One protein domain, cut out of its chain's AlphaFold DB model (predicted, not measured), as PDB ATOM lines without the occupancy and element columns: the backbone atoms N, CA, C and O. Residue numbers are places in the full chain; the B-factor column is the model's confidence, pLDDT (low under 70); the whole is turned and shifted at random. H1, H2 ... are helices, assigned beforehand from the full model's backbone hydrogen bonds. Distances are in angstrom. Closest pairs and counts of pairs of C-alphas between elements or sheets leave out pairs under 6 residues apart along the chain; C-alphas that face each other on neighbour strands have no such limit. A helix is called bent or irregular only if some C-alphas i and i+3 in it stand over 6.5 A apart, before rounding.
ATOM      1  N   TYR A   4     -69.349   8.316  28.884       91.56
ATOM      2  CA  TYR A   4     -69.196   9.769  28.880       91.56
ATOM      3  C   TYR A   4     -67.728  10.236  28.875       91.56
ATOM      4  O   TYR A   4     -67.361  11.179  28.172       91.56
ATOM      5  N   GLU A   5     -66.851   9.557  29.618       91.06
ATOM      6  CA  GLU A   5     -65.419   9.882  29.652       91.06
ATOM      7  C   GLU A   5     -64.695   9.437  28.376       91.06
ATOM      8  O   GLU A   5     -63.754  10.100  27.939       91.06
ATOM      9  N   LEU A   6     -65.139   8.344  27.749       91.94
ATOM     10  CA  LEU A   6     -64.646   7.944  26.432       91.94
ATOM     11  C   LEU A   6     -65.027   8.985  25.371       91.94
ATOM     12  O   LEU A   6     -64.157   9.419  24.617       91.94
ATOM     13  N   THR A   7     -66.281   9.443  25.362       94.12
ATOM     14  CA  THR A   7     -66.764  10.459  24.417       94.12
ATOM     15  C   THR A   7     -65.939  11.740  24.505       94.12
ATOM     16  O   THR A   7     -65.482  12.234  23.480       94.12
ATOM     17  N   LYS A   8     -65.634  12.238  25.713       93.12
ATOM     18  CA  LYS A   8     -64.765  13.419  25.887       93.12
ATOM     19  C   LYS A   8     -63.379  13.243  25.269       93.12
ATOM     20  O   LYS A   8     -62.863  14.177  24.660       93.12
ATOM     21  N   LYS A   9     -62.765  12.068  25.441       94.75
ATOM     22  CA  LYS A   9     -61.441  11.763  24.872       94.75
ATOM     23  C   LYS A   9     -61.483  11.759  23.351       94.75
ATOM     24  O   LYS A   9     -60.604  12.347  22.731       94.75
ATOM     25  N   ILE A  10     -62.515  11.145  22.773       95.81
ATOM     26  CA  ILE A  10     -62.720  11.111  21.323       95.81
ATOM     27  C   ILE A  10     -62.954  12.528  20.788       95.81
ATOM     28  O   ILE A  10     -62.292  12.925  19.837       95.81
ATOM     29  N   CYS A  11     -63.821  13.322  21.420       96.75
ATOM     30  CA  CYS A  11     -64.070  14.703  21.006       96.75
ATOM     31  C   CYS A  11     -62.801  15.561  21.057       96.75
ATOM     32  O   CYS A  11     -62.530  16.290  20.109       96.75
ATOM     33  N   LEU A  12     -62.004  15.456  22.129       96.38
ATOM     34  CA  LEU A  12     -60.741  16.192  22.231       96.38
ATOM     35  C   LEU A  12     -59.746  15.748  21.154       96.38
ATOM     36  O   LEU A  12     -59.088  16.593  20.554       96.38
ATOM     37  N   PHE A  13     -59.662  14.446  20.886       98.06
ATOM     38  CA  PHE A  13     -58.821  13.905  19.824       98.06
ATOM     39  C   PHE A  13     -59.217  14.437  18.448       98.06
ATOM     40  O   PHE A  13     -58.365  14.964  17.739       98.06
ATOM     41  N   LEU A  14     -60.505  14.366  18.099       97.94
ATOM     42  CA  LEU A  14     -61.015  14.887  16.833       97.94
ATOM     43  C   LEU A  14     -60.774  16.394  16.718       97.94
ATOM     44  O   LEU A  14     -60.290  16.855  15.692       97.94
ATOM     45  N   LEU A  15     -61.037  17.154  17.785       97.44
ATOM     46  CA  LEU A  15     -60.759  18.590  17.826       97.44
ATOM     47  C   LEU A  15     -59.271  18.882  17.595       97.44
ATOM     48  O   LEU A  15     -58.937  19.733  16.777       97.44
ATOM     49  N   THR A  16     -58.380  18.167  18.289       97.56
ATOM     50  CA  THR A  16     -56.922  18.302  18.125       97.56
ATOM     51  C   THR A  16     -56.526  18.026  16.679       97.56
ATOM     52  O   THR A  16     -55.803  18.813  16.076       97.56
ATOM     53  N   PHE A  17     -57.045  16.934  16.114       97.69
ATOM     54  CA  PHE A  17     -56.767  16.534  14.744       97.69
ATOM     55  C   PHE A  17     -57.207  17.599  13.742       97.69
ATOM     56  O   PHE A  17     -56.401  18.001  12.909       97.69
ATOM     57  N   PHE A  18     -58.430  18.123  13.864       97.31
ATOM     58  CA  PHE A  18     -58.911  19.193  12.993       97.31
ATOM     59  C   PHE A  18     -58.094  20.478  13.141       97.31
ATOM     60  O   PHE A  18     -57.755  21.090  12.134       97.31
ATOM     61  N   ILE A  19     -57.718  20.878  14.360       96.38
ATOM     62  CA  ILE A  19     -56.868  22.064  14.558       96.38
ATOM     63  C   ILE A  19     -55.529  21.891  13.834       96.38
ATOM     64  O   ILE A  19     -55.087  22.800  13.135       96.38
ATOM     65  N   ILE A  20     -54.891  20.724  13.962       96.00
ATOM     66  CA  ILE A  20     -53.633  20.444  13.265       96.00
ATOM     67  C   ILE A  20     -53.855  20.429  11.752       96.00
ATOM     68  O   ILE A  20     -53.089  21.056  11.021       96.00
ATOM     69  N   ASP A  21     -54.911  19.778  11.269       95.25
ATOM     70  CA  ASP A  21     -55.208  19.657   9.843       95.25
ATOM     71  C   ASP A  21     -55.487  21.013   9.178       95.25
ATOM     72  O   ASP A  21     -54.935  21.295   8.117       95.25
ATOM     73  N   PHE A  22     -56.207  21.912   9.851       95.19
ATOM     74  CA  PHE A  22     -56.492  23.265   9.360       95.19
ATOM     75  C   PHE A  22     -55.413  24.306   9.698       95.19
ATOM     76  O   PHE A  22     -55.470  25.426   9.194       95.19
ATOM     77  N   SER A  23     -54.413  23.969  10.520       93.62
ATOM     78  CA  SER A  23     -53.328  24.904  10.848       93.62
ATOM     79  C   SER A  23     -52.535  25.331   9.598       93.62
ATOM     80  O   SER A  23     -52.417  24.558   8.648       93.62
ATOM     81  N   PRO A  24     -51.957  26.538   9.549       90.12
ATOM     82  CA  PRO A  24     -51.170  26.950   8.393       90.12
ATOM     83  C   PRO A  24     -49.926  26.068   8.219       90.12
ATOM     84  O   PRO A  24     -49.237  25.731   9.182       90.12
ATOM     85  N   GLN A  25     -49.638  25.696   6.974       90.19
ATOM     86  CA  GLN A  25     -48.445  24.939   6.611       90.19
ATOM     87  C   GLN A  25     -47.336  25.918   6.208       90.19
ATOM     88  O   GLN A  25     -47.411  26.537   5.152       90.19
ATOM     89  N   ILE A  26     -46.326  26.081   7.068       88.56
ATOM     90  CA  ILE A  26     -45.161  26.945   6.801       88.56
ATOM     91  C   ILE A  26     -44.107  26.194   5.977       88.56
ATOM     92  O   ILE A  26     -43.409  26.787   5.161       88.56
ATOM     93  N   LEU A  27     -43.975  24.889   6.211       84.50
ATOM     94  CA  LEU A  27     -42.999  24.029   5.550       84.50
ATOM     95  C   LEU A  27     -43.626  23.337   4.340       84.50
ATOM     96  O   LEU A  27     -44.708  22.759   4.446       84.50
ATOM     97  N   ASN A  28     -42.920  23.322   3.211       85.25
ATOM     98  CA  ASN A  28     -43.303  22.498   2.065       85.25
ATOM     99  C   ASN A  28     -43.388  21.028   2.474       85.25
ATOM    100  O   ASN A  28     -42.555  20.563   3.248       85.25
ATOM    101  N   GLN A  29     -44.354  20.306   1.903       81.56
ATOM    102  CA  GLN A  29     -44.612  18.890   2.185       81.56
ATOM    103  C   GLN A  29     -43.373  18.001   1.991       81.56
ATOM    104  O   GLN A  29     -43.175  17.033   2.728       81.56
ATOM    105  N   ILE A  30     -42.543  18.350   1.010       81.25
ATOM    106  CA  ILE A  30     -41.259  17.716   0.721       81.25
ATOM    107  C   ILE A  30     -40.171  18.751   1.003       81.25
ATOM    108  O   ILE A  30     -40.192  19.855   0.460       81.25
ATOM    109  N   GLN A  31     -39.233  18.381   1.863       82.69
ATOM    110  CA  GLN A  31     -38.008  19.121   2.148       82.69
ATOM    111  C   GLN A  31     -36.836  18.456   1.411       82.69
ATOM    112  O   GLN A  31     -36.963  17.296   1.013       82.69
ATOM    113  N   PRO A  32     -35.697  19.141   1.213       73.75
ATOM    114  CA  PRO A  32     -34.523  18.544   0.564       73.75
ATOM    115  C   PRO A  32     -34.112  17.208   1.209       73.75
ATOM    116  O   PRO A  32     -33.877  16.231   0.505       73.75
ATOM    117  N   ASP A  33     -34.173  17.121   2.539       70.25
ATOM    118  CA  ASP A  33     -33.883  15.905   3.308       70.25
ATOM    119  C   ASP A  33     -34.944  14.798   3.166       70.25
ATOM    120  O   ASP A  33     -34.679  13.638   3.482       70.25
ATOM    121  N   SER A  34     -36.149  15.115   2.678       75.25
ATOM    122  CA  SER A  34     -37.225  14.134   2.501       75.25
ATOM    123  C   SER A  34     -36.893  13.082   1.442       75.25
ATOM    124  O   SER A  34     -37.350  11.944   1.559       75.25
ATOM    125  N   GLY A  35     -36.091  13.435   0.430       74.06
ATOM    126  CA  GLY A  35     -35.659  12.503  -0.616       74.06
ATOM    127  C   GLY A  35     -34.872  11.316  -0.054       74.06
ATOM    128  O   GLY A  35     -35.119  10.174  -0.448       74.06
ATOM    129  N   ASP A  36     -34.020  11.574   0.937       72.62
ATOM    130  CA  ASP A  36     -33.192  10.565   1.609       72.62
ATOM    131  C   ASP A  36     -33.995   9.629   2.520       72.62
ATOM    132  O   ASP A  36     -33.523   8.554   2.882       72.62
ATOM    133  N   TYR A  37     -35.200  10.034   2.933       73.56
ATOM    134  CA  TYR A  37     -36.105   9.183   3.708       73.56
ATOM    135  C   TYR A  37     -37.008   8.325   2.828       73.56
ATOM    136  O   TYR A  37     -37.467   7.272   3.265       73.56
ATOM    137  N   LEU A  38     -37.305   8.783   1.612       76.38
ATOM    138  CA  LEU A  38     -38.138   8.055   0.655       76.38
ATOM    139  C   LEU A  38     -37.327   7.001  -0.104       76.38
ATOM    140  O   LEU A  38     -37.830   5.907  -0.363       76.38
ATOM    141  N   ASN A  39     -36.073   7.320  -0.419       76.19
ATOM    142  CA  ASN A  39     -35.139   6.425  -1.086       76.19
ATOM    143  C   ASN A  39     -34.136   5.889  -0.066       76.19
ATOM    144  O   ASN A  39     -33.645   6.642   0.765       76.19
ATOM    145  N   LEU A  40     -33.820   4.594  -0.116       67.31
ATOM    146  CA  LEU A  40     -32.873   3.983   0.817       67.31
ATOM    147  C   LEU A  40     -31.455   4.533   0.573       67.31
ATOM    148  O   LEU A  40     -30.692   3.968  -0.208       67.31
ATOM    149  N   HIS A  41     -31.095   5.637   1.228       64.19
ATOM    150  CA  HIS A  41     -29.743   6.176   1.160       64.19
ATOM    151  C   HIS A  41     -28.848   5.457   2.192       64.19
ATOM    152  O   HIS A  41     -29.174   5.451   3.384       64.19
ATOM    153  N   PRO A  42     -27.703   4.865   1.796       59.50
ATOM    154  CA  PRO A  42     -26.878   4.026   2.675       59.50
ATOM    155  C   PRO A  42     -26.329   4.769   3.904       59.50
ATOM    156  O   PRO A  42     -26.113   4.158   4.945       59.50
ATOM    157  N   ALA A  43     -26.171   6.093   3.819       60.78
ATOM    158  CA  ALA A  43     -25.740   6.932   4.941       60.78
ATOM    159  C   ALA A  43     -26.834   7.191   6.002       60.78
ATOM    160  O   ALA A  43     -26.525   7.633   7.105       60.78
ATOM    161  N   ARG A  44     -28.113   6.935   5.688       57.56
ATOM    162  CA  ARG A  44     -29.268   7.173   6.571       57.56
ATOM    163  C   ARG A  44     -30.159   5.924   6.627       57.56
ATOM    164  O   ARG A  44     -31.349   5.982   6.323       57.56
ATOM    165  N   GLN A  45     -29.602   4.791   7.073       55.59
ATOM    166  CA  GLN A  45     -30.386   3.619   7.493       55.59
ATOM    167  C   GLN A  45     -31.185   3.960   8.759       55.59
ATOM    168  O   GLN A  45     -30.785   3.679   9.885       55.59
ATOM    169  N   THR A  46     -32.298   4.658   8.574       67.12
ATOM    170  CA  THR A  46     -33.079   5.231   9.667       67.12
ATOM    171  C   THR A  46     -34.342   4.412   9.899       67.12
ATOM    172  O   THR A  46     -35.014   3.974   8.967       67.12
ATOM    173  N   THR A  47     -34.703   4.235  11.170       73.69
ATOM    174  CA  THR A  47     -35.979   3.646  11.621       73.69
ATOM    175  C   THR A  47     -37.199   4.284  10.948       73.69
ATOM    176  O   THR A  47     -38.226   3.634  10.765       73.69
ATOM    177  N   TYR A  48     -37.067   5.541  10.524       80.75
ATOM    178  CA  TYR A  48     -38.078   6.274   9.780       80.75
ATOM    179  C   TYR A  48     -38.365   5.685   8.390       80.75
ATOM    180  O   TYR A  48     -39.532   5.547   8.031       80.75
ATOM    181  N   TYR A  49     -37.348   5.239   7.642       83.69
ATOM    182  CA  TYR A  49     -37.559   4.540   6.367       83.69
ATOM    183  C   TYR A  49     -38.383   3.259   6.559       83.69
ATOM    184  O   TYR A  49     -39.324   2.999   5.812       83.69
ATOM    185  N   ILE A  50     -38.080   2.478   7.604       83.81
ATOM    186  CA  ILE A  50     -38.840   1.262   7.937       83.81
ATOM    187  C   ILE A  50     -40.303   1.616   8.236       83.81
ATOM    188  O   ILE A  50     -41.207   0.963   7.718       83.81
ATOM    189  N   ALA A  51     -40.548   2.678   9.012       83.62
ATOM    190  CA  ALA A  51     -41.903   3.156   9.288       83.62
ATOM    191  C   ALA A  51     -42.655   3.536   7.999       83.62
ATOM    192  O   ALA A  51     -43.814   3.153   7.834       83.62
ATOM    193  N   ILE A  52     -41.991   4.212   7.053       86.56
ATOM    194  CA  ILE A  52     -42.569   4.544   5.741       86.56
ATOM    195  C   ILE A  52     -42.930   3.272   4.965       86.56
ATOM    196  O   ILE A  52     -44.035   3.181   4.432       86.56
ATOM    197  N   GLN A  53     -42.046   2.271   4.917       87.94
ATOM    198  CA  GLN A  53     -42.308   1.017   4.197       87.94
ATOM    199  C   GLN A  53     -43.470   0.223   4.804       87.94
ATOM    200  O   GLN A  53     -44.303  -0.312   4.067       87.94
ATOM    201  N   VAL A  54     -43.578   0.183   6.135       89.25
ATOM    202  CA  VAL A  54     -44.723  -0.437   6.820       89.25
ATOM    203  C   VAL A  54     -46.020   0.284   6.451       89.25
ATOM    204  O   VAL A  54     -46.979  -0.363   6.033       89.25
ATOM    205  N   LEU A  55     -46.049   1.619   6.523       91.25
ATOM    206  CA  LEU A  55     -47.236   2.407   6.168       91.25
ATOM    207  C   LEU A  55     -47.624   2.238   4.695       91.25
ATOM    208  O   LEU A  55     -48.802   2.056   4.386       91.25
ATOM    209  N   LYS A  56     -46.634   2.198   3.797       90.56
ATOM    210  CA  LYS A  56     -46.832   1.926   2.369       90.56
ATOM    211  C   LYS A  56     -47.444   0.543   2.135       90.56
ATOM    212  O   LYS A  56     -48.370   0.417   1.340       90.56
ATOM    213  N   THR A  57     -46.980  -0.472   2.864       92.81
ATOM    214  CA  THR A  57     -47.523  -1.840   2.805       92.81
ATOM    215  C   THR A  57     -48.978  -1.889   3.278       92.81
ATOM    216  O   THR A  57     -49.805  -2.572   2.680       92.81
ATOM    217  N   LEU A  58     -49.316  -1.105   4.306       93.38
ATOM    218  CA  LEU A  58     -50.678  -0.963   4.829       93.38
ATOM    219  C   LEU A  58     -51.568  -0.018   4.000       93.38
ATOM    220  O   LEU A  58     -52.743   0.133   4.323       93.38
ATOM    221  N   LYS A  59     -51.035   0.608   2.939       94.75
ATOM    222  CA  LYS A  59     -51.712   1.634   2.121       94.75
ATOM    223  C   LYS A  59     -52.219   2.833   2.941       94.75
ATOM    224  O   LYS A  59     -53.249   3.417   2.618       94.75
ATOM    225  N   ILE A  60     -51.495   3.200   3.998       94.00
ATOM    226  CA  ILE A  60     -51.802   4.357   4.844       94.00
ATOM    227  C   ILE A  60     -50.961   5.547   4.380       94.00
ATOM    228  O   ILE A  60     -49.744   5.432   4.227       94.00
ATOM    229  N   ASP A  61     -51.603   6.700   4.189       93.75
ATOM    230  CA  ASP A  61     -50.907   7.949   3.885       93.75
ATOM    231  C   ASP A  61     -50.027   8.383   5.071       93.75
ATOM    232  O   ASP A  61     -50.481   8.471   6.218       93.75
ATOM    233  N   LEU A  62     -48.749   8.645   4.792       91.69
ATOM    234  CA  LEU A  62     -47.754   8.987   5.806       91.69
ATOM    235  C   LEU A  62     -48.102  10.280   6.552       91.69
ATOM    236  O   LEU A  62     -47.957  10.335   7.770       91.69
ATOM    237  N   ILE A  63     -48.573  11.305   5.845       93.94
ATOM    238  CA  ILE A  63     -48.892  12.615   6.426       93.94
ATOM    239  C   ILE A  63     -50.167  12.518   7.254       93.94
ATOM    240  O   ILE A  63     -50.253  13.079   8.348       93.94
ATOM    241  N   PHE A  64     -51.157  11.764   6.777       95.38
ATOM    242  CA  PHE A  64     -52.325  11.432   7.582       95.38
ATOM    243  C   PHE A  64     -51.911  10.743   8.888       95.38
ATOM    244  O   PHE A  64     -52.339  11.161   9.966       95.38
ATOM    245  N   PHE A  65     -51.032   9.741   8.809       95.38
ATOM    246  CA  PHE A  65     -50.532   9.036   9.985       95.38
ATOM    247  C   PHE A  65     -49.753   9.957  10.933       95.38
ATOM    248  O   PHE A  65     -49.970   9.905  12.141       95.38
ATOM    249  N   GLN A  66     -48.896  10.840  10.415       94.69
ATOM    250  CA  GLN A  66     -48.160  11.824  11.216       94.69
ATOM    251  C   GLN A  66     -49.103  12.764  11.977       94.69
ATOM    252  O   GLN A  66     -48.949  12.934  13.188       94.69
ATOM    253  N   LYS A  67     -50.113  13.332  11.305       95.81
ATOM    254  CA  LYS A  67     -51.140  14.176  11.946       95.81
ATOM    255  C   LYS A  67     -51.919  13.402  13.005       95.81
ATOM    256  O   LYS A  67     -52.137  13.909  14.108       95.81
ATOM    257  N   PHE A  68     -52.308  12.166  12.693       96.69
ATOM    258  CA  PHE A  68     -53.019  11.283  13.615       96.69
ATOM    259  C   PHE A  68     -52.182  11.002  14.869       96.69
ATOM    260  O   PHE A  68     -52.652  11.197  15.991       96.69
ATOM    261  N   PHE A  69     -50.925  10.600  14.684       96.06
ATOM    262  CA  PHE A  69     -50.019  10.240  15.768       96.06
ATOM    263  C   PHE A  69     -49.663  11.448  16.641       96.06
ATOM    264  O   PHE A  69     -49.704  11.352  17.872       96.06
ATOM    265  N   LEU A  70     -49.432  12.614  16.029       95.56
ATOM    266  CA  LEU A  70     -49.201  13.855  16.759       95.56
ATOM    267  C   LEU A  70     -50.426  14.235  17.598       95.56
ATOM    268  O   LEU A  70     -50.296  14.450  18.803       95.56
ATOM    269  N   SER A  71     -51.621  14.224  17.004       97.50
ATOM    270  CA  SER A  71     -52.882  14.517  17.706       97.50
ATOM    271  C   SER A  71     -53.102  13.588  18.898       97.50
ATOM    272  O   SER A  71     -53.445  14.029  19.998       97.50
ATOM    273  N   PHE A  72     -52.851  12.294  18.691       97.19
ATOM    274  CA  PHE A  72     -52.958  11.274  19.725       97.19
ATOM    275  C   PHE A  72     -51.995  11.550  20.886       97.19
ATOM    276  O   PHE A  72     -52.399  11.533  22.050       97.19
ATOM    277  N   SER A  73     -50.740  11.881  20.574       96.88
ATOM    278  CA  SER A  73     -49.715  12.169  21.577       96.88
ATOM    279  C   SER A  73     -50.029  13.417  22.419       96.88
ATOM    280  O   SER A  73     -49.860  13.388  23.641       96.88
ATOM    281  N   ILE A  74     -50.558  14.486  21.805       95.62
ATOM    282  CA  ILE A  74     -50.970  15.719  22.500       95.62
ATOM    283  C   ILE A  74     -52.145  15.431  23.435       95.62
ATOM    284  O   ILE A  74     -52.151  15.887  24.578       95.62
ATOM    285  N   CYS A  75     -53.124  14.639  22.989       96.75
ATOM    286  CA  CYS A  75     -54.263  14.253  23.822       96.75
ATOM    287  C   CYS A  75     -53.829  13.447  25.045       96.75
ATOM    288  O   CYS A  75     -54.292  13.710  26.156       96.75
ATOM    289  N   ILE A  76     -52.920  12.484  24.868       95.31
ATOM    290  CA  ILE A  76     -52.359  11.728  25.992       95.31
ATOM    291  C   ILE A  76     -51.670  12.676  26.973       95.31
ATOM    292  O   ILE A  76     -51.945  12.616  28.172       95.31
ATOM    293  N   LEU A  77     -50.838  13.589  26.470       93.19
ATOM    294  CA  LEU A  77     -50.162  14.571  27.307       93.19
ATOM    295  C   LEU A  77     -51.151  15.465  28.069       93.19
ATOM    296  O   LEU A  77     -50.981  15.666  29.273       93.19
ATOM    297  N   PHE A  78     -52.211  15.939  27.410       93.88
ATOM    298  CA  PHE A  78     -53.288  16.703  28.041       93.88
ATOM    299  C   PHE A  78     -53.879  15.943  29.231       93.88
ATOM    300  O   PHE A  78     -53.915  16.459  30.348       93.88
ATOM    301  N   PHE A  79     -54.289  14.688  29.035       93.19
ATOM    302  CA  PHE A  79     -54.881  13.903  30.118       93.19
ATOM    303  C   PHE A  79     -53.885  13.596  31.241       93.19
ATOM    304  O   PHE A  79     -54.277  13.641  32.409       93.19
ATOM    305  N   SER A  80     -52.614  13.343  30.926       90.06
ATOM    306  CA  SER A  80     -51.569  13.138  31.938       90.06
ATOM    307  C   SER A  80     -51.319  14.389  32.782       90.06
ATOM    308  O   SER A  80     -51.231  14.291  34.006       90.06
ATOM    309  N   ILE A  81     -51.273  15.573  32.163       87.94
ATOM    310  CA  ILE A  81     -51.144  16.848  32.882       87.94
ATOM    311  C   ILE A  81     -52.393  17.085  33.738       87.94
ATOM    312  O   ILE A  81     -52.275  17.278  34.946       87.94
ATOM    313  N   LYS A  82     -53.597  16.961  33.158       90.19
ATOM    314  CA  LYS A  82     -54.878  17.160  33.861       90.19
ATOM    315  C   LYS A  82     -55.001  16.312  35.128       90.19
ATOM    316  O   LYS A  82     -55.538  16.786  36.122       90.19
ATOM    317  N   LYS A  83     -54.519  15.066  35.114       88.56
ATOM    318  CA  LYS A  83     -54.543  14.185  36.295       88.56
ATOM    319  C   LYS A  83     -53.709  14.713  37.465       88.56
ATOM    320  O   LYS A  83     -53.976  14.349  38.606       88.56
ATOM    321  N   LYS A  84     -52.658  15.486  37.190       84.38
ATOM    322  CA  LYS A  84     -51.655  15.904  38.181       84.38
ATOM    323  C   LYS A  84     -51.712  17.401  38.488       84.38
ATOM    324  O   LYS A  84     -51.112  17.822  39.472       84.38
ATOM    325  N   THR A  85     -52.398  18.200  37.672       84.00
ATOM    326  CA  THR A  85     -52.433  19.667  37.767       84.00
ATOM    327  C   THR A  85     -53.847  20.226  37.743       84.00
ATOM    328  O   THR A  85     -54.830  19.509  37.596       84.00
ATOM    329  N   ASN A  86     -53.948  21.554  37.821       84.75
ATOM    330  CA  ASN A  86     -55.184  22.267  37.532       84.75
ATOM    331  C   ASN A  86     -55.509  22.226  36.021       84.75
ATOM    332  O   ASN A  86     -54.599  22.213  35.182       84.75
ATOM    333  N   ILE A  87     -56.800  22.253  35.683       87.94
ATOM    334  CA  ILE A  87     -57.314  22.314  34.312       87.94
ATOM    335  C   ILE A  87     -56.817  23.556  33.564       87.94
ATOM    336  O   ILE A  87     -56.516  23.456  32.381       87.94
ATOM    337  N   PHE A  88     -56.640  24.693  34.247       87.50
ATOM    338  CA  PHE A  88     -56.130  25.921  33.622       87.50
ATOM    339  C   PHE A  88     -54.714  25.751  33.061       87.50
ATOM    340  O   PHE A  88     -54.459  26.129  31.923       87.50
ATOM    341  N   LEU A  89     -53.805  25.124  33.818       84.69
ATOM    342  CA  LEU A  89     -52.440  24.842  33.350       84.69
ATOM    343  C   LEU A  89     -52.436  23.839  32.195       84.69
ATOM    344  O   LEU A  89     -51.636  23.951  31.271       84.69
ATOM    345  N   CYS A  90     -53.349  22.872  32.243       88.94
ATOM    346  CA  CYS A  90     -53.522  21.884  31.191       88.94
ATOM    347  C   CYS A  90     -54.004  22.528  29.879       88.94
ATOM    348  O   CYS A  90     -53.418  22.283  28.826       88.94
ATOM    349  N   LEU A  91     -55.007  23.410  29.951       91.50
ATOM    350  CA  LEU A  91     -55.490  24.192  28.812       91.50
ATOM    351  C   LEU A  91     -54.417  25.144  28.278       91.50
ATOM    352  O   LEU A  91     -54.223  25.210  27.070       91.50
ATOM    353  N   ALA A  92     -53.682  25.828  29.158       87.50
ATOM    354  CA  ALA A  92     -52.585  26.703  28.755       87.50
ATOM    355  C   ALA A  92     -51.498  25.929  27.991       87.50
ATOM    356  O   ALA A  92     -51.096  26.354  26.913       87.50
ATOM    357  N   ALA A  93     -51.072  24.764  28.496       87.50
ATOM    358  CA  ALA A  93     -50.114  23.910  27.794       87.50
ATOM    359  C   ALA A  93     -50.659  23.430  26.442       87.50
ATOM    360  O   ALA A  93     -49.956  23.493  25.442       87.50
ATOM    361  N   TYR A  94     -51.919  23.002  26.390       92.31
ATOM    362  CA  TYR A  94     -52.562  22.550  25.157       92.31
ATOM    363  C   TYR A  94     -52.629  23.645  24.086       92.31
ATOM    364  O   TYR A  94     -52.243  23.412  22.942       92.31
ATOM    365  N   ILE A  95     -53.046  24.854  24.467       91.31
ATOM    366  CA  ILE A  95     -53.081  26.017  23.574       91.31
ATOM    367  C   ILE A  95     -51.666  26.385  23.120       91.31
ATOM    368  O   ILE A  95     -51.457  26.631  21.937       91.31
ATOM    369  N   LEU A  96     -50.677  26.383  24.018       88.62
ATOM    370  CA  LEU A  96     -49.283  26.673  23.661       88.62
ATOM    371  C   LEU A  96     -48.722  25.681  22.636       88.62
ATOM    372  O   LEU A  96     -48.040  26.093  21.703       88.62
ATOM    373  N   ILE A  97     -49.039  24.392  22.772       90.44
ATOM    374  CA  ILE A  97     -48.611  23.368  21.814       90.44
ATOM    375  C   ILE A  97     -49.269  23.598  20.449       90.44
ATOM    376  O   ILE A  97     -48.580  23.620  19.433       90.44
ATOM    377  N   LEU A  98     -50.590  23.794  20.415       92.00
ATOM    378  CA  LEU A  98     -51.334  23.926  19.158       92.00
ATOM    379  C   LEU A  98     -51.142  25.271  18.456       92.00
ATOM    380  O   LEU A  98     -51.243  25.343  17.235       92.00
ATOM    381  N   SER A  99     -50.856  26.333  19.206       88.12
ATOM    382  CA  SER A  99     -50.536  27.652  18.646       88.12
ATOM    383  C   SER A  99     -49.130  27.721  18.045       88.12
ATOM    384  O   SER A  99     -48.826  28.653  17.299       88.12
ATOM    385  N   ASN A 100     -48.265  26.738  18.321       89.06
ATOM    386  CA  ASN A 100     -46.960  26.659  17.689       89.06
ATOM    387  C   ASN A 100     -47.098  26.156  16.242       89.06
ATOM    388  O   ASN A 100     -47.145  24.958  15.975       89.06
ATOM    389  N   ILE A 101     -47.115  27.097  15.297       86.69
ATOM    390  CA  ILE A 101     -47.322  26.801  13.875       86.69
ATOM    391  C   ILE A 101     -46.220  25.896  13.303       86.69
ATOM    392  O   ILE A 101     -46.499  25.046  12.462       86.69
ATOM    393  N   TYR A 102     -44.969  26.024  13.755       85.88
ATOM    394  CA  TYR A 102     -43.909  25.115  13.304       85.88
ATOM    395  C   TYR A 102     -44.199  23.692  13.760       85.88
ATOM    396  O   TYR A 102     -44.134  22.762  12.960       85.88
ATOM    397  N   TYR A 103     -44.592  23.541  15.026       85.44
ATOM    398  CA  TYR A 103     -44.938  22.257  15.616       85.44
ATOM    399  C   TYR A 103     -46.032  21.532  14.824       85.44
ATOM    400  O   TYR A 103     -45.876  20.359  14.482       85.44
ATOM    401  N   THR A 104     -47.108  22.235  14.461       91.25
ATOM    402  CA  THR A 104     -48.175  21.649  13.641       91.25
ATOM    403  C   THR A 104     -47.734  21.442  12.188       91.25
ATOM    404  O   THR A 104     -48.050  20.408  11.599       91.25
ATOM    405  N   SER A 105     -46.936  22.350  11.619       90.19
ATOM    406  CA  SER A 105     -46.432  22.249  10.243       90.19
ATOM    407  C   SER A 105     -45.499  21.052  10.024       90.19
ATOM    408  O   SER A 105     -45.494  20.493   8.925       90.19
ATOM    409  N   PHE A 106     -44.743  20.612  11.037       90.00
ATOM    410  CA  PHE A 106     -43.900  19.414  10.927       90.00
ATOM    411  C   PHE A 106     -44.714  18.147  10.660       90.00
ATOM    412  O   PHE A 106     -44.251  17.277   9.934       90.00
ATOM    413  N   SER A 107     -45.944  18.050  11.175       92.38
ATOM    414  CA  SER A 107     -46.829  16.903  10.904       92.38
ATOM    415  C   SER A 107     -47.392  16.858   9.482       92.38
ATOM    416  O   SER A 107     -47.998  15.864   9.095       92.38
ATOM    417  N   LYS A 108     -47.208  17.934   8.708       92.25
ATOM    418  CA  LYS A 108     -47.638  18.058   7.307       92.25
ATOM    419  C   LYS A 108     -46.493  17.866   6.317       92.25
ATOM    420  O   LYS A 108     -46.670  18.053   5.117       92.25
ATOM    421  N   THR A 109     -45.313  17.538   6.833       89.31
ATOM    422  CA  THR A 109     -44.067  17.474   6.081       89.31
ATOM    423  C   THR A 109     -43.423  16.111   6.287       89.31
ATOM    424  O   THR A 109     -43.433  15.572   7.392       89.31
ATOM    425  N   ILE A 110     -42.824  15.548   5.238       87.50
ATOM    426  CA  ILE A 110     -42.133  14.253   5.303       87.50
ATOM    427  C   ILE A 110     -40.784  14.434   6.018       87.50
ATOM    428  O   ILE A 110     -39.725  14.519   5.396       87.50
ATOM    429  N   LEU A 111     -40.851  14.517   7.343       84.44
ATOM    430  CA  LEU A 111     -39.747  14.771   8.263       84.44
ATOM    431  C   LEU A 111     -39.865  13.864   9.494       84.44
ATOM    432  O   LEU A 111     -40.965  13.598   9.995       84.44
ATOM    433  N   THR A 112     -38.716  13.424  10.009       85.44
ATOM    434  CA  THR A 112     -38.614  12.576  11.213       85.44
ATOM    435  C   THR A 112     -39.086  13.286  12.483       85.44
ATOM    436  O   THR A 112     -39.526  12.662  13.448       85.44
ATOM    437  N   GLU A 113     -39.039  14.612  12.459       83.19
ATOM    438  CA  GLU A 113     -39.312  15.535  13.544       83.19
ATOM    439  C   GLU A 113     -40.753  15.394  14.036       83.19
ATOM    440  O   GLU A 113     -41.000  15.431  15.237       83.19
ATOM    441  N   SER A 114     -41.703  15.128  13.136       86.31
ATOM    442  CA  SER A 114     -43.102  14.863  13.498       86.31
ATOM    443  C   SER A 114     -43.250  13.662  14.447       86.31
ATOM    444  O   SER A 114     -43.959  13.729  15.459       86.31
ATOM    445  N   PHE A 115     -42.535  12.573  14.162       87.88
ATOM    446  CA  PHE A 115     -42.493  11.386  15.012       87.88
ATOM    447  C   PHE A 115     -41.734  11.669  16.302       87.88
ATOM    448  O   PHE A 115     -42.223  11.319  17.375       87.88
ATOM    449  N   LEU A 116     -40.580  12.339  16.215       88.12
ATOM    450  CA  LEU A 116     -39.787  12.732  17.379       88.12
ATOM    451  C   LEU A 116     -40.636  13.532  18.377       88.12
ATOM    452  O   LEU A 116     -40.680  13.192  19.558       88.12
ATOM    453  N   PHE A 117     -41.362  14.548  17.909       88.25
ATOM    454  CA  PHE A 117     -42.233  15.364  18.750       88.25
ATOM    455  C   PHE A 117     -43.369  14.557  19.372       88.25
ATOM    456  O   PHE A 117     -43.649  14.711  20.560       88.25
ATOM    457  N   SER A 118     -43.968  13.642  18.612       93.25
ATOM    458  CA  SER A 118     -44.997  12.742  19.138       93.25
ATOM    459  C   SER A 118     -44.443  11.840  20.250       93.25
ATOM    460  O   SER A 118     -45.067  11.686  21.302       93.25
ATOM    461  N   PHE A 119     -43.235  11.295  20.077       89.94
ATOM    462  CA  PHE A 119     -42.569  10.499  21.109       89.94
ATOM    463  C   PHE A 119     -42.161  11.329  22.329       89.94
ATOM    464  O   PHE A 119     -42.315  10.848  23.451       89.94
ATOM    465  N   ILE A 120     -41.704  12.572  22.150       87.94
ATOM    466  CA  ILE A 120     -41.407  13.488  23.263       87.94
ATOM    467  C   ILE A 120     -42.671  13.730  24.097       87.94
ATOM    468  O   ILE A 120     -42.621  13.611  25.323       87.94
ATOM    469  N   ASN A 121     -43.818  13.986  23.460       91.25
ATOM    470  CA  ASN A 121     -45.091  14.166  24.164       91.25
ATOM    471  C   ASN A 121     -45.460  12.935  24.991       91.25
ATOM    472  O   ASN A 121     -45.834  13.065  26.157       91.25
ATOM    473  N   LEU A 122     -45.331  11.741  24.403       92.94
ATOM    474  CA  LEU A 122     -45.608  10.477  25.085       92.94
ATOM    475  C   LEU A 122     -44.641  10.233  26.249       92.94
ATOM    476  O   LEU A 122     -45.081   9.859  27.334       92.94
ATOM    477  N   ALA A 123     -43.345  10.484  26.059       88.75
ATOM    478  CA  ALA A 123     -42.330  10.324  27.095       88.75
ATOM    479  C   ALA A 123     -42.599  11.251  28.286       88.75
ATOM    480  O   ALA A 123     -42.581  10.820  29.439       88.75
ATOM    481  N   ILE A 124     -42.926  12.515  28.017       85.94
ATOM    482  CA  ILE A 124     -43.336  13.474  29.042       85.94
ATOM    483  C   ILE A 124     -44.614  12.997  29.740       85.94
ATOM    484  O   ILE A 124     -44.680  12.993  30.968       85.94
ATOM    485  N   ALA A 125     -45.631  12.588  28.982       89.88
ATOM    486  CA  ALA A 125     -46.894  12.124  29.541       89.88
ATOM    487  C   ALA A 125     -46.699  10.915  30.469       89.88
ATOM    488  O   ALA A 125     -47.324  10.839  31.529       89.88
ATOM    489  N   PHE A 126     -45.796  10.007  30.099       88.12
ATOM    490  CA  PHE A 126     -45.403   8.859  30.904       88.12
ATOM    491  C   PHE A 126     -44.641   9.273  32.171       88.12
ATOM    492  O   PHE A 126     -44.957   8.796  33.263       88.12
ATOM    493  N   LEU A 127     -43.706  10.225  32.071       84.81
ATOM    494  CA  LEU A 127     -43.009  10.794  33.233       84.81
ATOM    495  C   LEU A 127     -43.980  11.428  34.243       84.81
ATOM    496  O   LEU A 127     -43.797  11.275  35.455       84.81
ATOM    497  N   PHE A 128     -45.028  12.104  33.760       83.44
ATOM    498  CA  PHE A 128     -46.097  12.642  34.605       83.44
ATOM    499  C   PHE A 128     -46.879  11.541  35.330       83.44
ATOM    500  O   PHE A 128     -47.222  11.709  36.502       83.44
ATOM    501  N   GLU A 129     -47.140  10.412  34.670       84.38
ATOM    502  CA  GLU A 129     -47.870   9.297  35.276       84.38
ATOM    503  C   GLU A 129     -47.042   8.621  36.384       84.38
ATOM    504  O   GLU A 129     -47.563   8.385  37.479       84.38
ATOM    505  N   LEU A 130     -45.740   8.405  36.147       83.12
ATOM    506  CA  LEU A 130     -44.817   7.765  37.096       83.12
ATOM    507  C   LEU A 130     -44.601   8.568  38.390       83.12
ATOM    508  O   LEU A 130     -44.344   8.001  39.455       83.12
ATOM    509  N   ARG A 131     -44.676   9.902  38.335       76.00
ATOM    510  CA  ARG A 131     -44.440  10.757  39.509       76.00
ATOM    511  C   ARG A 131     -45.692  10.856  40.389       76.00
ATOM    512  O   ARG A 131     -46.775  11.235  39.944       76.00
ATOM    513  N   LYS A 132     -45.537  10.585  41.694       68.81
ATOM    514  CA  LYS A 132     -46.632  10.680  42.686       68.81
ATOM    515  C   LYS A 132     -47.084  12.117  42.983       68.81
ATOM    516  O   LYS A 132     -48.249  12.316  43.301       68.81
ATOM    517  N   ARG A 133     -46.191  13.108  42.889       65.62
ATOM    518  CA  ARG A 133     -46.497  14.528  43.135       65.62
ATOM    519  C   ARG A 133     -46.210  15.363  41.898       65.62
ATOM    520  O   ARG A 133     -45.238  15.096  41.190       65.62
ATOM    521  N   PHE A 134     -47.038  16.382  41.683       63.19
ATOM    522  CA  PHE A 134     -46.778  17.404  40.682       63.19
ATOM    523  C   PHE A 134     -45.459  18.113  40.986       63.19
ATOM    524  O   PHE A 134     -45.185  18.468  42.132       63.19
ATOM    525  N   ASN A 135     -44.646  18.313  39.955       65.44
ATOM    526  CA  ASN A 135     -43.432  19.099  40.054       65.44
ATOM    527  C   ASN A 135     -43.460  20.137  38.934       65.44
ATOM    528  O   ASN A 135     -43.434  19.774  37.756       65.44
ATOM    529  N   LEU A 136     -43.504  21.414  39.322       64.88
ATOM    530  CA  LEU A 136     -43.440  22.568  38.419       64.88
ATOM    531  C   LEU A 136     -42.271  22.455  37.434       64.88
ATOM    532  O   LEU A 136     -42.410  22.845  36.283       64.88
ATOM    533  N   PHE A 137     -41.173  21.812  37.835       63.91
ATOM    534  CA  PHE A 137     -40.038  21.522  36.964       63.91
ATOM    535  C   PHE A 137     -40.416  20.741  35.691       63.91
ATOM    536  O   PHE A 137     -39.968  21.091  34.604       63.91
ATOM    537  N   PHE A 138     -41.281  19.722  35.779       63.56
ATOM    538  CA  PHE A 138     -41.711  18.970  34.590       63.56
ATOM    539  C   PHE A 138     -42.637  19.789  33.695       63.56
ATOM    540  O   PHE A 138     -42.575  19.665  32.475       63.56
ATOM    541  N   PHE A 139     -43.453  20.664  34.281       66.00
ATOM    542  CA  PHE A 139     -44.246  21.622  33.519       66.00
ATOM    543  C   PHE A 139     -43.348  22.635  32.787       66.00
ATOM    544  O   PHE A 139     -43.571  22.923  31.616       66.00
ATOM    545  N   CYS A 140     -42.261  23.092  33.414       67.44
ATOM    546  CA  CYS A 140     -41.257  23.921  32.747       67.44
ATOM    547  C   CYS A 140     -40.527  23.168  31.622       67.44
ATOM    548  O   CYS A 140     -40.257  23.763  30.585       67.44
ATOM    549  N   ILE A 141     -40.255  21.865  31.771       68.88
ATOM    550  CA  ILE A 141     -39.684  21.033  30.692       68.88
ATOM    551  C   ILE A 141     -40.642  20.932  29.503       68.88
ATOM    552  O   ILE A 141     -40.200  21.054  28.361       68.88
ATOM    553  N   VAL A 142     -41.939  20.727  29.754       68.12
ATOM    554  CA  VAL A 142     -42.994  20.768  28.725       68.12
ATOM    555  C   VAL A 142     -42.894  22.087  27.975       68.12
ATOM    556  O   VAL A 142     -42.595  22.081  26.789       68.12
ATOM    557  N   LEU A 143     -43.023  23.212  28.681       68.38
ATOM    558  CA  LEU A 143     -42.951  24.545  28.084       68.38
ATOM    559  C   LEU A 143     -41.656  24.756  27.284       68.38
ATOM    560  O   LEU A 143     -41.709  25.158  26.125       68.38
ATOM    561  N   ARG A 144     -40.498  24.413  27.857       66.94
ATOM    562  CA  ARG A 144     -39.186  24.547  27.214       66.94
ATOM    563  C   ARG A 144     -39.116  23.814  25.871       66.94
ATOM    564  O   ARG A 144     -38.636  24.400  24.907       66.94
ATOM    565  N   ASN A 145     -39.602  22.575  25.781       66.00
ATOM    566  CA  ASN A 145     -39.543  21.800  24.533       66.00
ATOM    567  C   ASN A 145     -40.378  22.427  23.405       66.00
ATOM    568  O   ASN A 145     -39.958  22.385  22.253       66.00
ATOM    569  N   TYR A 146     -41.510  23.058  23.724       66.31
ATOM    570  CA  TYR A 146     -42.349  23.705  22.707       66.31
ATOM    571  C   TYR A 146     -41.877  25.112  22.340       66.31
ATOM    572  O   TYR A 146     -42.076  25.530  21.204       66.31
ATOM    573  N   PHE A 147     -41.215  25.833  23.250       62.22
ATOM    574  CA  PHE A 147     -40.631  27.146  22.951       62.22
ATOM    575  C   PHE A 147     -39.301  27.062  22.176       62.22
ATOM    576  O   PHE A 147     -38.960  27.989  21.448       62.22
ATOM    577  N   ILE A 148     -38.564  25.948  22.264       55.59
ATOM    578  CA  ILE A 148     -37.258  25.779  21.594       55.59
ATOM    579  C   ILE A 148     -37.358  25.665  20.064       55.59
ATOM    580  O   ILE A 148     -36.373  25.897  19.365       55.59
ATOM    581  N   ILE A 149     -38.543  25.405  19.516       53.47
ATOM    582  CA  ILE A 149     -38.720  25.127  18.082       53.47
ATOM    583  C   ILE A 149     -38.535  26.376  17.184       53.47
ATOM    584  O   ILE A 149     -38.580  26.266  15.963       53.47
ATOM    585  N   LYS A 150     -38.216  27.558  17.745       45.28
ATOM    586  CA  LYS A 150     -37.910  28.772  16.960       45.28
ATOM    587  C   LYS A 150     -36.570  29.473  17.242       45.28
ATOM    588  O   LYS A 150     -36.435  30.617  16.831       45.28
ATOM    589  N   THR A 151     -35.546  28.823  17.815       55.03
ATOM    590  CA  THR A 151     -34.198  29.420  18.075       55.03
ATOM    591  C   THR A 151     -34.199  30.634  19.032       55.03
ATOM    592  O   THR A 151     -35.215  31.293  19.173       55.03
ATOM    593  N   TYR A 152     -33.068  30.934  19.702       43.12
ATOM    594  CA  TYR A 152     -32.824  32.163  20.497       43.12
ATOM    595  C   TYR A 152     -33.916  32.544  21.516       43.12
ATOM    596  O   TYR A 152     -34.894  33.144  21.126       43.12
TER     597      TYR A 152
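This is residues 4 to 152 of the 187 residues of an uncharacterized protein of Alphaproteobacteria bacterium (UniProt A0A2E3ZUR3). Four helices, H4, H5, H7 and H8, stand side by side in an up-and-down bundle, each running against the one before it in the chain; H4 and H7 fit closely, while H5 and H8 sit more loosely. H1 crosses the outside of H4, while short H6 lies across H8 near the end where H5 and H8 finish, and the small pair H2 and H3 lies at that same end, beyond the start of H4. The printed part has 149 residues, with eight named helices in the order H1 to H8 and no named strand, and its class is all helix. It is compact, with a radius of gyration of the C-alphas of 16.2 A, and spans 46 by 39 by 30 A.

Find C-alpha 4 at (-69.196, 9.769, 28.880); from there H1, residues 4 to 22, runs 26.9 A. Next come H2, residues 34 to 38, and H3, residues 47 to 57. C-alpha 62 at (-47.754, 8.987, 5.806) begins H4, residues 62 to 84, the longest at 33.3 A. Then read H5, residues 87 to 99, H6, residues 101 to 106, and H7, residues 113 to 130, 25.4 A long. H8, residues 136 to 150, runs 23.0 A to C-alpha 150 at (-37.910, 28.772, 16.960); it is irregular, but only just, with C-alphas 147 and 150 6.8 A apart.

Start at H4, the hub, which touches four helices. It touches H7 at a shallow tilt of 22 degrees, the same way, closest at the C-alphas of Leu 77 and Ala 125, 4.7 A. H4 and H5 form a helical hairpin, closest at the C-alphas of Lys 82 and Cys 90, 5.6 A. H7 and H8 form another but only just touch, with 3 pairs of C-alphas within 8 A, the closest Ile 124 and Val 142 at 7.3 A. H5 touches H8, closest at the C-alphas of Ile 97 and Tyr 146, 6.3 A. H5 and H7 are apart. H1 touches residues 67 to 75 of H4 at a steep tilt of 47 degrees, opposite ways, with the C-alphas of Phe 17 and Ser 71 closest at 5.3 A. H6 touches H8 about perpendicular, at 78 degrees, closest at the C-alphas of Tyr 102 and Ile 149, 7.1 A. H2 touches H3, closest at the C-alphas of Tyr 37 and Tyr 49, 5.5 A. H3 and H4 only just touch, only at the corner, with 3 pairs of C-alphas within 8 A, the closest Leu 55 and Leu 62 at 6.6 A. Each O i to N i+4 pair is within hydrogen-bond range in H1, H2, H3, H5, H6 and H7; in H4 it is 18 of 19, in H8 9 of 11.

The two C-alphas farthest apart are those of Tyr 4 and Pro 42, 50.1 A. The printed part has no cut, and the link from H1 to H2, 11 residues, is long. Look for low confidence, pLDDT under 70, at residues 40 to 46 and 132 to 152; the mean of the printed part is 84.1.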